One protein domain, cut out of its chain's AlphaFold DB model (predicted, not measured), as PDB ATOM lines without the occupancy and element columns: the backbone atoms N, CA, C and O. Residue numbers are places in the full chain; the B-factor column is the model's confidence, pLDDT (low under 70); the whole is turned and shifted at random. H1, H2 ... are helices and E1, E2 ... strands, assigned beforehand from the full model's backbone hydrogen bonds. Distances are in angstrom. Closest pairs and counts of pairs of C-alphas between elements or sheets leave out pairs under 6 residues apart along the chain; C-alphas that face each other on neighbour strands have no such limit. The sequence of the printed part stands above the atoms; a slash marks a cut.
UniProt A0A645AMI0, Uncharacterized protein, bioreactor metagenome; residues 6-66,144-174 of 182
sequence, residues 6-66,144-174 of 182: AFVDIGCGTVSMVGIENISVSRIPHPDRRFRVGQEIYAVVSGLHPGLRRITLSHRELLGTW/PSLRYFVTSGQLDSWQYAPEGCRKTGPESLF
ATOM      1  N   ALA A   6     -34.388  46.195 -19.632       94.44
ATOM      2  CA  ALA A   6     -34.135  46.059 -21.060       94.44
ATOM      3  C   ALA A   6     -34.959  47.081 -21.845       94.44
ATOM      4  O   ALA A   6     -36.167  47.183 -21.652       94.44
ATOM      5  N   PHE A   7     -34.299  47.820 -22.737       93.00
ATOM      6  CA  PHE A   7     -34.968  48.690 -23.699       93.00
ATOM      7  C   PHE A   7     -35.454  47.859 -24.881       93.00
ATOM      8  O   PHE A   7     -34.714  47.011 -25.382       93.00
ATOM      9  N   VAL A   8     -36.690  48.106 -25.299       92.94
ATOM     10  CA  VAL A   8     -37.389  47.348 -26.334       92.94
ATOM     11  C   VAL A   8     -37.989  48.337 -27.321       92.94
ATOM     12  O   VAL A   8     -38.673  49.278 -26.915       92.94
ATOM     13  N   ASP A   9     -37.720  48.134 -28.606       92.19
ATOM     14  CA  ASP A   9     -38.444  48.816 -29.677       92.19
ATOM     15  C   ASP A   9     -39.811  48.142 -29.831       92.19
ATOM     16  O   ASP A   9     -39.889  46.931 -30.035       92.19
ATOM     17  N   ILE A  10     -40.883  48.917 -29.675       90.06
ATOM     18  CA  ILE A  10     -42.266  48.437 -29.811       90.06
ATOM     19  C   ILE A  10     -42.897  48.830 -31.153       90.06
ATOM     20  O   ILE A  10     -44.108  48.718 -31.322       90.06
ATOM     21  N   GLY A  11     -42.087  49.293 -32.104       86.94
ATOM     22  CA  GLY A  11     -42.508  49.701 -33.435       86.94
ATOM     23  C   GLY A  11     -42.587  51.217 -33.606       86.94
ATOM     24  O   GLY A  11     -42.657  51.999 -32.652       86.94
ATOM     25  N   CYS A  12     -42.569  51.644 -34.872       82.94
ATOM     26  CA  CYS A  12     -42.673  53.050 -35.279       82.94
ATOM     27  C   CYS A  12     -41.649  53.982 -34.595       82.94
ATOM     28  O   CYS A  12     -41.935  55.156 -34.366       82.94
ATOM     29  N   GLY A  13     -40.466  53.461 -34.244       80.75
ATOM     30  CA  GLY A  13     -39.413  54.214 -33.558       80.75
ATOM     31  C   GLY A  13     -39.722  54.538 -32.093       80.75
ATOM     32  O   GLY A  13     -39.075  55.410 -31.511       80.75
ATOM     33  N   THR A  14     -40.710  53.872 -31.489       85.75
ATOM     34  CA  THR A  14     -41.049  54.055 -30.076       85.75
ATOM     35  C   THR A  14     -40.264  53.064 -29.229       85.75
ATOM     36  O   THR A  14     -40.437  51.853 -29.341       85.75
ATOM     37  N   VAL A  15     -39.425  53.582 -28.334       89.12
ATOM     38  CA  VAL A  15     -38.683  52.766 -27.370       89.12
ATOM     39  C   VAL A  15     -39.428  52.744 -26.042       89.12
ATOM     40  O   VAL A  15     -39.787  53.785 -25.489       89.12
ATOM     41  N   SER A  16     -39.625  51.546 -25.507       90.75
ATOM     42  CA  SER A  16     -40.084  51.307 -24.143       90.75
ATOM     43  C   SER A  16     -39.011  50.553 -23.347       90.75
ATOM     44  O   SER A  16     -37.938  50.223 -23.857       90.75
ATOM     45  N   MET A  17     -39.273  50.308 -22.066       90.00
ATOM     46  CA  MET A  17     -38.400  49.564 -21.173       90.00
ATOM     47  C   MET A  17     -39.204  48.534 -20.382       90.00
ATOM     48  O   MET A  17     -40.228  48.856 -19.777       90.00
ATOM     49  N   VAL A  18     -38.683  47.310 -20.322       94.19
ATOM     50  CA  VAL A  18     -39.098  46.291 -19.355       94.19
ATOM     51  C   VAL A  18     -38.173  46.406 -18.144       94.19
ATOM     52  O   VAL A  18     -36.980  46.100 -18.239       94.19
ATOM     53  N   GLY A  19     -38.705  46.878 -17.014       94.31
ATOM     54  CA  GLY A  19     -37.976  46.903 -15.740       94.31
ATOM     55  C   GLY A  19     -37.613  45.489 -15.281       94.31
ATOM     56  O   GLY A  19     -38.359  44.545 -15.549       94.31
ATOM     57  N   ILE A  20     -36.471  45.319 -14.612       94.56
ATOM     58  CA  ILE A  20     -35.951  44.005 -14.194       94.56
ATOM     59  C   ILE A  20     -36.954  43.195 -13.356       94.56
ATOM     60  O   ILE A  20     -37.035  41.975 -13.494       94.56
ATOM     61  N   GLU A  21     -37.782  43.866 -12.559       92.88
ATOM     62  CA  GLU A  21     -38.868  43.298 -11.752       92.88
ATOM     63  C   GLU A  21     -40.044  42.740 -12.574       92.88
ATOM     64  O   GLU A  21     -40.832  41.927 -12.079       92.88
ATOM     65  N   ASN A  22     -40.155  43.158 -13.834       95.00
ATOM     66  CA  ASN A  22     -41.191  42.740 -14.775       95.00
ATOM     67  C   ASN A  22     -40.668  41.712 -15.792       95.00
ATOM     68  O   ASN A  22     -41.436  41.181 -16.590       95.00
ATOM     69  N   ILE A  23     -39.373  41.382 -15.757       95.12
ATOM     70  CA  ILE A  23     -38.774  40.387 -16.657       95.12
ATOM     71  C   ILE A  23     -39.117  38.955 -16.221       95.12
ATOM     72  O   ILE A  23     -39.381  38.088 -17.057       95.12
ATOM     73  N   SER A  24     -39.061  38.690 -14.916       93.19
ATOM     74  CA  SER A  24     -39.176  37.350 -14.338       93.19
ATOM     75  C   SER A  24     -39.652  37.428 -12.891       93.19
ATOM     76  O   SER A  24     -39.266  38.336 -12.159       93.19
ATOM     77  N   VAL A  25     -40.440  36.443 -12.456       93.62
ATOM     78  CA  VAL A  25     -40.796  36.265 -11.038       93.62
ATOM     79  C   VAL A  25     -39.582  35.809 -10.234       93.62
ATOM     80  O   VAL A  25     -39.317  36.313  -9.144       93.62
ATOM     81  N   SER A  26     -38.823  34.857 -10.782       89.00
ATOM     82  CA  SER A  26     -37.543  34.454 -10.203       89.00
ATOM     83  C   SER A  26     -36.555  35.605 -10.325       89.00
ATOM     84  O   SER A  26     -36.427  36.205 -11.397       89.00
ATOM     85  N   ARG A  27     -35.840  35.900  -9.235       84.81
ATOM     86  CA  ARG A  27     -34.834  36.963  -9.212       84.81
ATOM     87  C   ARG A  27     -33.737  36.674 -10.233       84.81
ATOM     88  O   ARG A  27     -33.146  35.597 -10.230       84.81
ATOM     89  N   ILE A  28     -33.428  37.678 -11.045       88.69
ATOM     90  CA  ILE A  28     -32.272  37.687 -11.939       88.69
ATOM     91  C   ILE A  28     -31.362  38.868 -11.592       88.69
ATOM     92  O   ILE A  28     -31.871  39.920 -11.214       88.69
ATOM     93  N   PRO A  29     -30.031  38.713 -11.690       86.94
ATOM     94  CA  PRO A  29     -29.093  39.804 -11.429       86.94
ATOM     95  C   PRO A  29     -29.035  40.840 -12.559       86.94
ATOM     96  O   PRO A  29     -28.646  41.975 -12.313       86.94
ATOM     97  N   HIS A  30     -29.385  40.454 -13.790       91.38
ATOM     98  CA  HIS A  30     -29.299  41.317 -14.966       91.38
ATOM     99  C   HIS A  30     -30.222  40.799 -16.100       91.38
ATOM    100  O   HIS A  30     -30.444  39.583 -16.183       91.38
ATOM    101  N   PRO A  31     -30.768  41.667 -16.983       93.31
ATOM    102  CA  PRO A  31     -31.643  41.257 -18.095       93.31
ATOM    103  C   PRO A  31     -31.017  40.282 -19.105       93.31
ATOM    104  O   PRO A  31     -31.728  39.504 -19.738       93.31
ATOM    105  N   ASP A  32     -29.688  40.269 -19.212       90.56
ATOM    106  CA  ASP A  32     -28.926  39.339 -20.070       90.56
ATOM    107  C   ASP A  32     -29.142  37.853 -19.716       90.56
ATOM    108  O   ASP A  32     -28.841  36.964 -20.507       90.56
ATOM    109  N   ARG A  33     -29.700  37.563 -18.531       89.06
ATOM    110  CA  ARG A  33     -30.091  36.209 -18.117       89.06
ATOM    111  C   ARG A  33     -31.349  35.707 -18.819       89.06
ATOM    112  O   ARG A  33     -31.734  34.557 -18.603       89.06
ATOM    113  N   ARG A  34     -32.033  36.567 -19.575       89.31
ATOM    114  CA  ARG A  34     -33.265  36.259 -20.315       89.31
ATOM    115  C   ARG A  34     -33.196  36.707 -21.764       89.31
ATOM    116  O   ARG A  34     -33.749  36.020 -22.614       89.31
ATOM    117  N   PHE A  35     -32.540  37.834 -22.023       91.75
ATOM    118  CA  PHE A  35     -32.567  38.493 -23.320       91.75
ATOM    119  C   PHE A  35     -31.175  38.637 -23.926       91.75
ATOM    120  O   PHE A  35     -30.180  38.799 -23.220       91.75
ATOM    121  N   ARG A  36     -31.121  38.647 -25.256       90.69
ATOM    122  CA  ARG A  36     -29.960  39.064 -26.051       90.69
ATOM    123  C   ARG A  36     -30.310  40.347 -26.816       90.69
ATOM    124  O   ARG A  36     -31.469  40.582 -27.147       90.69
ATOM    125  N   VAL A  37     -29.321  41.195 -27.107       91.69
ATOM    126  CA  VAL A  37     -29.554  42.379 -27.960       91.69
ATOM    127  C   VAL A  37     -29.984  41.917 -29.354       91.69
ATOM    128  O   VAL A  37     -29.372  41.007 -29.907       91.69
ATOM    129  N   GLY A  38     -31.034  42.535 -29.900       91.00
ATOM    130  CA  GLY A  38     -31.617  42.160 -31.193       91.00
ATOM    131  C   GLY A  38     -32.551  40.946 -31.144       91.00
ATOM    132  O   GLY A  38     -33.060  40.546 -32.184       91.00
ATOM    133  N   GLN A  39     -32.787  40.357 -29.966       91.12
ATOM    134  CA  GLN A  39     -33.769  39.287 -29.801       91.12
ATOM    135  C   GLN A  39     -35.194  39.845 -29.866       91.12
ATOM    136  O   GLN A  39     -35.531  40.781 -29.140       91.12
ATOM    137  N   GLU A  40     -36.046  39.205 -30.661       91.31
ATOM    138  CA  GLU A  40     -37.491  39.415 -30.606       91.31
ATOM    139  C   GLU A  40     -38.082  38.716 -29.374       91.31
ATOM    140  O   GLU A  40     -37.779  37.552 -29.090       91.31
ATOM    141  N   ILE A  41     -38.915  39.435 -28.621       91.75
ATOM    142  CA  ILE A  41     -39.560  38.932 -27.405       91.75
ATOM    143  C   ILE A  41     -41.052  39.241 -27.431       91.75
ATOM    144  O   ILE A  41     -41.477  40.249 -27.993       91.75
ATOM    145  N   TYR A  42     -41.839  38.413 -26.749       93.75
ATOM    146  CA  TYR A  42     -43.213  38.770 -26.409       93.75
ATOM    147  C   TYR A  42     -43.229  39.584 -25.117       93.75
ATOM    148  O   TYR A  42     -42.492  39.282 -24.182       93.75
ATOM    149  N   ALA A  43     -44.093  40.591 -25.041       93.50
ATOM    150  CA  ALA A  43     -44.337  41.356 -23.825       93.50
ATOM    151  C   ALA A  43     -45.822  41.712 -23.719       93.50
ATOM    152  O   ALA A  43     -46.497  41.909 -24.728       93.50
ATOM    153  N   VAL A  44     -46.325  41.808 -22.492       92.75
ATOM    154  CA  VAL A  44     -47.642  42.365 -22.201       92.75
ATOM    155  C   VAL A  44     -47.512  43.865 -21.961       92.75
ATOM    156  O   VAL A  44     -46.594  44.325 -21.277       92.75
ATOM    157  N   VAL A  45     -48.447  44.641 -22.503       91.44
ATOM    158  CA  VAL A  45     -48.610  46.045 -22.123       91.44
ATOM    159  C   VAL A  45     -49.249  46.078 -20.740       91.44
ATOM    160  O   VAL A  45     -50.429  45.777 -20.581       91.44
ATOM    161  N   SER A  46     -48.459  46.422 -19.727       88.75
ATOM    162  CA  SER A  46     -48.904  46.463 -18.331       88.75
ATOM    163  C   SER A  46     -49.393  47.839 -17.892       88.75
ATOM    164  O   SER A  46     -50.038  47.964 -16.855       88.75
ATOM    165  N   GLY A  47     -49.113  48.885 -18.673       86.25
ATOM    166  CA  GLY A  47     -49.542  50.240 -18.356       86.25
ATOM    167  C   GLY A  47     -49.453  51.190 -19.541       86.25
ATOM    168  O   GLY A  47     -48.479  51.168 -20.291       86.25
ATOM    169  N   LEU A  48     -50.436  52.079 -19.663       86.50
ATOM    170  CA  LEU A  48     -50.412  53.201 -20.596       86.50
ATOM    171  C   LEU A  48     -50.393  54.511 -19.813       86.50
ATOM    172  O   LEU A  48     -51.239  54.756 -18.954       86.50
ATOM    173  N   HIS A  49     -49.437  55.381 -20.131       84.56
ATOM    174  CA  HIS A  49     -49.316  56.711 -19.541       84.56
ATOM    175  C   HIS A  49     -49.308  57.771 -20.653       84.56
ATOM    176  O   HIS A  49     -48.236  58.268 -21.018       84.56
ATOM    177  N   PRO A  50     -50.482  58.150 -21.199       83.25
ATOM    178  CA  PRO A  50     -50.570  59.060 -22.344       83.25
ATOM    179  C   PRO A  50     -49.926  60.426 -22.086       83.25
ATOM    180  O   PRO A  50     -49.208  60.940 -22.940       83.25
ATOM    181  N   GLY A  51     -50.106  60.981 -20.882       84.69
ATOM    182  CA  GLY A  51     -49.519  62.272 -20.501       84.69
ATOM    183  C   GLY A  51     -47.987  62.274 -20.468       84.69
ATOM    184  O   GLY A  51     -47.371  63.311 -20.684       84.69
ATOM    185  N   LEU A  52     -47.371  61.109 -20.255       83.06
ATOM    186  CA  LEU A  52     -45.916  60.928 -20.274       83.06
ATOM    187  C   LEU A  52     -45.421  60.312 -21.588       83.06
ATOM    188  O   LEU A  52     -44.230  60.041 -21.711       83.06
ATOM    189  N   ARG A  53     -46.329  60.041 -22.539       81.62
ATOM    190  CA  ARG A  53     -46.067  59.267 -23.764       81.62
ATOM    191  C   ARG A  53     -45.282  57.981 -23.489       81.62
ATOM    192  O   ARG A  53     -44.386  57.615 -24.242       81.62
ATOM    193  N   ARG A  54     -45.609  57.306 -22.383       82.19
ATOM    194  CA  ARG A  54     -44.899  56.113 -21.917       82.19
ATOM    195  C   ARG A  54     -45.822  54.909 -21.917       82.19
ATOM    196  O   ARG A  54     -46.938  54.976 -21.405       82.19
ATOM    197  N   ILE A  55     -45.311  53.799 -22.427       88.19
ATOM    198  CA  ILE A  55     -45.928  52.478 -22.331       88.19
ATOM    199  C   ILE A  55     -45.061  51.657 -21.387       88.19
ATOM    200  O   ILE A  55     -43.839  51.651 -21.535       88.19
ATOM    201  N   THR A  56     -45.677  51.014 -20.403       87.88
ATOM    202  CA  THR A  56     -45.010  50.097 -19.481       87.88
ATOM    203  C   THR A  56     -45.235  48.677 -19.981       87.88
ATOM    204  O   THR A  56     -46.357  48.307 -20.331       87.88
ATOM    205  N   LEU A  57     -44.158  47.901 -20.035       93.81
ATOM    206  CA  LEU A  57     -44.167  46.527 -20.514       93.81
ATOM    207  C   LEU A  57     -43.832  45.565 -19.379       93.81
ATOM    208  O   LEU A  57     -43.050  45.886 -18.479       93.81
ATOM    209  N   SER A  58     -44.381  44.362 -19.463       94.62
ATOM    210  CA  SER A  58     -43.999  43.239 -18.623       94.62
ATOM    211  C   SER A  58     -43.812  41.978 -19.456       94.62
ATOM    212  O   SER A  58     -44.367  41.834 -20.539       94.62
ATOM    213  N   HIS A  59     -42.974  41.073 -18.976       95.50
ATOM    214  CA  HIS A  59     -42.620  39.830 -19.656       95.50
ATOM    215  C   HIS A  59     -42.907  38.606 -18.778       95.50
ATOM    216  O   HIS A  59     -43.201  37.523 -19.282       95.50
ATOM    217  N   ARG A  60     -42.847  38.765 -17.452       95.31
ATOM    218  CA  ARG A  60     -42.957  37.666 -16.489       95.31
ATOM    219  C   ARG A  60     -44.278  36.901 -16.578       95.31
ATOM    220  O   ARG A  60     -44.254  35.694 -16.374       95.31
ATOM    221  N   GLU A  61     -45.400  37.545 -16.895       95.62
ATOM    222  CA  GLU A  61     -46.714  36.889 -16.968       95.62
ATOM    223  C   GLU A  61     -46.741  35.843 -18.086       95.62
ATOM    224  O   GLU A  61     -47.309  34.762 -17.933       95.62
ATOM    225  N   LEU A  62     -46.037  36.126 -19.185       95.56
ATOM    226  CA  LEU A  62     -45.967  35.254 -20.354       95.56
ATOM    227  C   LEU A  62     -45.099  34.012 -20.113       95.56
ATOM    228  O   LEU A  62     -45.206  33.034 -20.850       95.56
ATOM    229  N   LEU A  63     -44.258  34.034 -19.075       95.06
ATOM    230  CA  LEU A  63     -43.426  32.909 -18.642       95.06
ATOM    231  C   LEU A  63     -44.170  31.931 -17.717       95.06
ATOM    232  O   LEU A  63     -43.563  30.999 -17.195       95.06
ATOM    233  N   GLY A  64     -45.477  32.123 -17.532       94.94
ATOM    234  CA  GLY A  64     -46.352  31.191 -16.833       94.94
ATOM    235  C   GLY A  64     -46.339  31.336 -15.315       94.94
ATOM    236  O   GLY A  64     -45.428  31.891 -14.692       94.94
ATOM    237  N   THR A  65     -47.396  30.811 -14.719       96.38
ATOM    238  CA  THR A  65     -47.629  30.697 -13.281       96.38
ATOM    239  C   THR A  65     -46.715  29.650 -12.645       96.38
ATOM    240  O   THR A  65     -46.022  28.881 -13.323       96.38
ATOM    241  N   TRP A  66     -46.721  29.578 -11.313       95.88
ATOM    242  CA  TRP A  66     -46.005  28.524 -10.597       95.88
ATOM    243  C   TRP A  66     -46.532  27.129 -10.974       95.88
ATOM    244  O   TRP A  66     -45.740  26.212 -11.185       95.88
ATOM    245  N   PRO A 144     -31.072  28.656 -22.439       70.00
ATOM    246  CA  PRO A 144     -32.234  27.914 -22.911       70.00
ATOM    247  C   PRO A 144     -33.262  28.847 -23.560       70.00
ATOM    248  O   PRO A 144     -33.468  29.976 -23.108       70.00
ATOM    249  N   SER A 145     -33.936  28.355 -24.602       74.75
ATOM    250  CA  SER A 145     -35.045  29.064 -25.240       74.75
ATOM    251  C   SER A 145     -36.158  29.342 -24.230       74.75
ATOM    252  O   SER A 145     -36.567  28.445 -23.487       74.75
ATOM    253  N   LEU A 146     -36.678  30.569 -24.228       83.56
ATOM    254  CA  LEU A 146     -37.823  30.926 -23.399       83.56
ATOM    255  C   LEU A 146     -39.080  30.230 -23.929       83.56
ATOM    256  O   LEU A 146     -39.417  30.342 -25.106       83.56
ATOM    257  N   ARG A 147     -39.781  29.522 -23.042       89.75
ATOM    258  CA  ARG A 147     -41.116  28.995 -23.320       89.75
ATOM    259  C   ARG A 147     -42.146  30.027 -22.881       89.75
ATOM    260  O   ARG A 147     -42.223  30.344 -21.697       89.75
ATOM    261  N   TYR A 148     -42.940  30.501 -23.831       92.94
ATOM    262  CA  TYR A 148     -44.083  31.364 -23.562       92.94
ATOM    263  C   TYR A 148     -45.352  30.526 -23.395       92.94
ATOM    264  O   TYR A 148     -45.618  29.631 -24.197       92.94
ATOM    265  N   PHE A 149     -46.123  30.811 -22.348       92.88
ATOM    266  CA  PHE A 149     -47.446  30.223 -22.114       92.88
ATOM    267  C   PHE A 149     -48.551  31.033 -22.795       92.88
ATOM    268  O   PHE A 149     -49.571  30.474 -23.185       92.88
ATOM    269  N   VAL A 150     -48.315  32.332 -23.002       89.38
ATOM    270  CA  VAL A 150     -49.207  33.231 -23.740       89.38
ATOM    271  C   VAL A 150     -48.381  34.046 -24.729       89.38
ATOM    272  O   VAL A 150     -47.375  34.645 -24.355       89.38
ATOM    273  N   THR A 151     -48.803  34.066 -25.992       89.94
ATOM    274  CA  THR A 151     -48.135  34.807 -27.081       89.94
ATOM    275  C   THR A 151     -49.071  35.763 -27.822       89.94
ATOM    276  O   THR A 151     -48.619  36.540 -28.658       89.94
ATOM    277  N   SER A 152     -50.372  35.727 -27.524       88.50
ATOM    278  CA  SER A 152     -51.395  36.546 -28.176       88.50
ATOM    279  C   SER A 152     -52.600  36.765 -27.266       88.50
ATOM    280  O   SER A 152     -52.863  35.947 -26.385       88.50
ATOM    281  N   GLY A 153     -53.384  37.803 -27.556       88.62
ATOM    282  CA  GLY A 153     -54.627  38.109 -26.850       88.62
ATOM    283  C   GLY A 153     -54.451  39.144 -25.741       88.62
ATOM    284  O   GLY A 153     -53.433  39.828 -25.662       88.62
ATOM    285  N   GLN A 154     -55.477  39.264 -24.902       83.81
ATOM    286  CA  GLN A 154     -55.521  40.186 -23.773       83.81
ATOM    287  C   GLN A 154     -55.500  39.384 -22.472       83.81
ATOM    288  O   GLN A 154     -56.281  38.449 -22.305       83.81
ATOM    289  N   LEU A 155     -54.596  39.739 -21.558       85.75
ATOM    290  CA  LEU A 155     -54.665  39.279 -20.174       85.75
ATOM    291  C   LEU A 155     -55.489  40.296 -19.394       85.75
ATOM    292  O   LEU A 155     -55.114  41.460 -19.378       85.75
ATOM    293  N   ASP A 156     -56.560  39.863 -18.733       85.44
ATOM    294  CA  ASP A 156     -57.330  40.724 -17.821       85.44
ATOM    295  C   ASP A 156     -56.764  40.677 -16.400       85.44
ATOM    296  O   ASP A 156     -56.666  41.690 -15.699       85.44
ATOM    297  N   SER A 157     -56.348  39.487 -15.981       88.88
ATOM    298  CA  SER A 157     -55.691  39.245 -14.709       88.88
ATOM    299  C   SER A 157     -54.680  38.113 -14.838       88.88
ATOM    300  O   SER A 157     -54.750  37.272 -15.735       88.88
ATOM    301  N   TRP A 158     -53.711  38.109 -13.932       92.94
ATOM    302  CA  TRP A 158     -52.730  37.047 -13.810       92.94
ATOM    303  C   TRP A 158     -52.379  36.840 -12.344       92.94
ATOM    304  O   TRP A 158     -52.030  37.788 -11.638       92.94
ATOM    305  N   GLN A 159     -52.460  35.592 -11.893       93.31
ATOM    306  CA  GLN A 159     -52.119  35.197 -10.534       93.31
ATOM    307  C   GLN A 159     -51.018  34.147 -10.599       93.31
ATOM    308  O   GLN A 159     -51.208  33.054 -11.125       93.31
ATOM    309  N   TYR A 160     -49.844  34.485 -10.072       94.94
ATOM    310  CA  TYR A 160     -48.700  33.581 -10.113       94.94
ATOM    311  C   TYR A 160     -48.890  32.346  -9.226       94.94
ATOM    312  O   TYR A 160     -48.452  31.246  -9.577       94.94
ATOM    313  N   ALA A 161     -49.478  32.552  -8.044       93.88
ATOM    314  CA  ALA A 161     -49.653  31.507  -7.049       93.88
ATOM    315  C   ALA A 161     -50.754  30.521  -7.470       93.88
ATOM    316  O   ALA A 161     -51.758  30.946  -8.037       93.88
ATOM    317  N   PRO A 162     -50.610  29.218  -7.167       90.44
ATOM    318  CA  PRO A 162     -51.686  28.256  -7.384       90.44
ATOM    319  C   PRO A 162     -52.937  28.611  -6.574       90.44
ATOM    320  O   PRO A 162     -52.838  29.178  -5.481       90.44
ATOM    321  N   GLU A 163     -54.104  28.197  -7.062       86.06
ATOM    322  CA  GLU A 163     -55.363  28.350  -6.332       86.06
ATOM    323  C   GLU A 163     -55.276  27.698  -4.936       86.06
ATOM    324  O   GLU A 163     -54.732  26.604  -4.766       86.06
ATOM    325  N   GLY A 164     -55.763  28.398  -3.907       82.62
ATOM    326  CA  GLY A 164     -55.709  27.927  -2.518       82.62
ATOM    327  C   GLY A 164     -54.316  27.945  -1.869       82.62
ATOM    328  O   GLY A 164     -54.151  27.426  -0.760       82.62
ATOM    329  N   CYS A 165     -53.297  28.531  -2.515       86.19
ATOM    330  CA  CYS A 165     -51.972  28.683  -1.918       86.19
ATOM    331  C   CYS A 165     -52.021  29.568  -0.661       86.19
ATOM    332  O   CYS A 165     -52.644  30.627  -0.637       86.19
ATOM    333  N   ARG A 166     -51.303  29.166   0.395       82.12
ATOM    334  CA  ARG A 166     -51.219  29.929   1.655       82.12
ATOM    335  C   ARG A 166     -50.381  31.196   1.529       82.12
ATOM    336  O   ARG A 166     -50.443  32.059   2.399       82.12
ATOM    337  N   LYS A 167     -49.520  31.261   0.514       79.06
ATOM    338  CA  LYS A 167     -48.690  32.426   0.221       79.06
ATOM    339  C   LYS A 167     -49.300  33.192  -0.937       79.06
ATOM    340  O   LYS A 167     -49.612  32.595  -1.961       79.06
ATOM    341  N   THR A 168     -49.355  34.509  -0.802       79.44
ATOM    342  CA  THR A 168     -49.607  35.389  -1.937       79.44
ATOM    343  C   THR A 168     -48.365  35.420  -2.828       79.44
ATOM    344  O   THR A 168     -47.233  35.564  -2.353       79.44
ATOM    345  N   GLY A 169     -48.567  35.184  -4.121       77.19
ATOM    346  CA  GLY A 169     -47.560  35.412  -5.155       77.19
ATOM    347  C   GLY A 169     -47.736  36.800  -5.772       77.19
ATOM    348  O   GLY A 169     -48.650  37.526  -5.382       77.19
ATOM    349  N   PRO A 170     -46.892  37.185  -6.740       81.94
ATOM    350  CA  PRO A 170     -47.183  38.327  -7.591       81.94
ATOM    351  C   PRO A 170     -48.534  38.150  -8.290       81.94
ATOM    352  O   PRO A 170     -48.863  37.068  -8.781       81.94
ATOM    353  N   GLU A 171     -49.287  39.235  -8.346       83.94
ATOM    354  CA  GLU A 171     -50.565  39.315  -9.041       83.94
ATOM    355  C   GLU A 171     -50.542  40.538  -9.947       83.94
ATOM    356  O   GLU A 171     -49.824  41.511  -9.701       83.94
ATOM    357  N   SER A 172     -51.280  40.479 -11.046       82.69
ATOM    358  CA  SER A 172     -51.414  41.593 -11.975       82.69
ATOM    359  C   SER A 172     -52.856  41.692 -12.442       82.69
ATOM    360  O   SER A 172     -53.484  40.692 -12.781       82.69
ATOM    361  N   LEU A 173     -53.378  42.914 -12.418       80.44
ATOM    362  CA  LEU A 173     -54.688  43.275 -12.942       80.44
ATOM    363  C   LEU A 173     -54.454  44.263 -14.077       80.44
ATOM    364  O   LEU A 173     -53.827  45.300 -13.877       80.44
ATOM    365  N   PHE A 174     -54.970  43.940 -15.252       75.75
ATOM    366  CA  PHE A 174     -54.787  44.716 -16.479       75.75
ATOM    367  C   PHE A 174     -56.089  45.416 -16.904       75.75
ATOM    368  O   PHE A 174     -56.257  45.799 -18.062       75.75
TER     369      PHE A 174
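Overview. This is residues 6 to 66 and 144 to 174 of the 182 residues of an uncharacterized protein of bioreactor metagenome (UniProt A0A645AMI0). With little regular structure, the model shows two antiparallel hairpins, E1-E2 and E3-E4, meeting through E2 and E4, short helices H1 and H2 near the middle, and a third hairpin, E5-E6, to one side. The 92 printed residues run E1 E2 H1 E3 E4 H2 E5 E6, class mixed, 34 in named elements. The whole is compact, radius of gyration of the C-alphas 13.8 A, spanning 44 by 34 by 24 A.

Arrangement. E1, residues 6 to 9, and E2, 15 to 19, form a hairpin; N 8 and O 16 are 2.8 A apart. H1 is residues 20 to 23. E3, residues 44 to 49, and E4, 54 to 58, form another; N 46 and O 56 are 2.9 A apart. The closest C-alphas of E2 and E4, Val 18 and Leu 57, are 5.2 A apart. H2, residues 60 to 63, is close to H1 but not clearly touching, closest C-alphas Ile 23 and Arg 60, 5.0 A. H1 and H2 are too short for O i to N i+4 pairs; each has its one O i to N i+3 pair within range. E5, residues 157 to 159, and E6, 171 to 173, form the third hairpin; N 158 and O 172 are 2.8 A apart.

Along the chain. E1 begins at C-alpha 6 (-34.135, 46.059, -21.060). E3 is 14.7 A long. E6 ends at C-alpha 173 (-54.688, 43.275, -12.942).

Size, cuts and confidence. Residues 67 to 143 are not printed; C-alphas 66 and 144 are 18.5 A apart. Links H1 to E3 and E5 to E6 are long. No printed residue is under 70 in pLDDT.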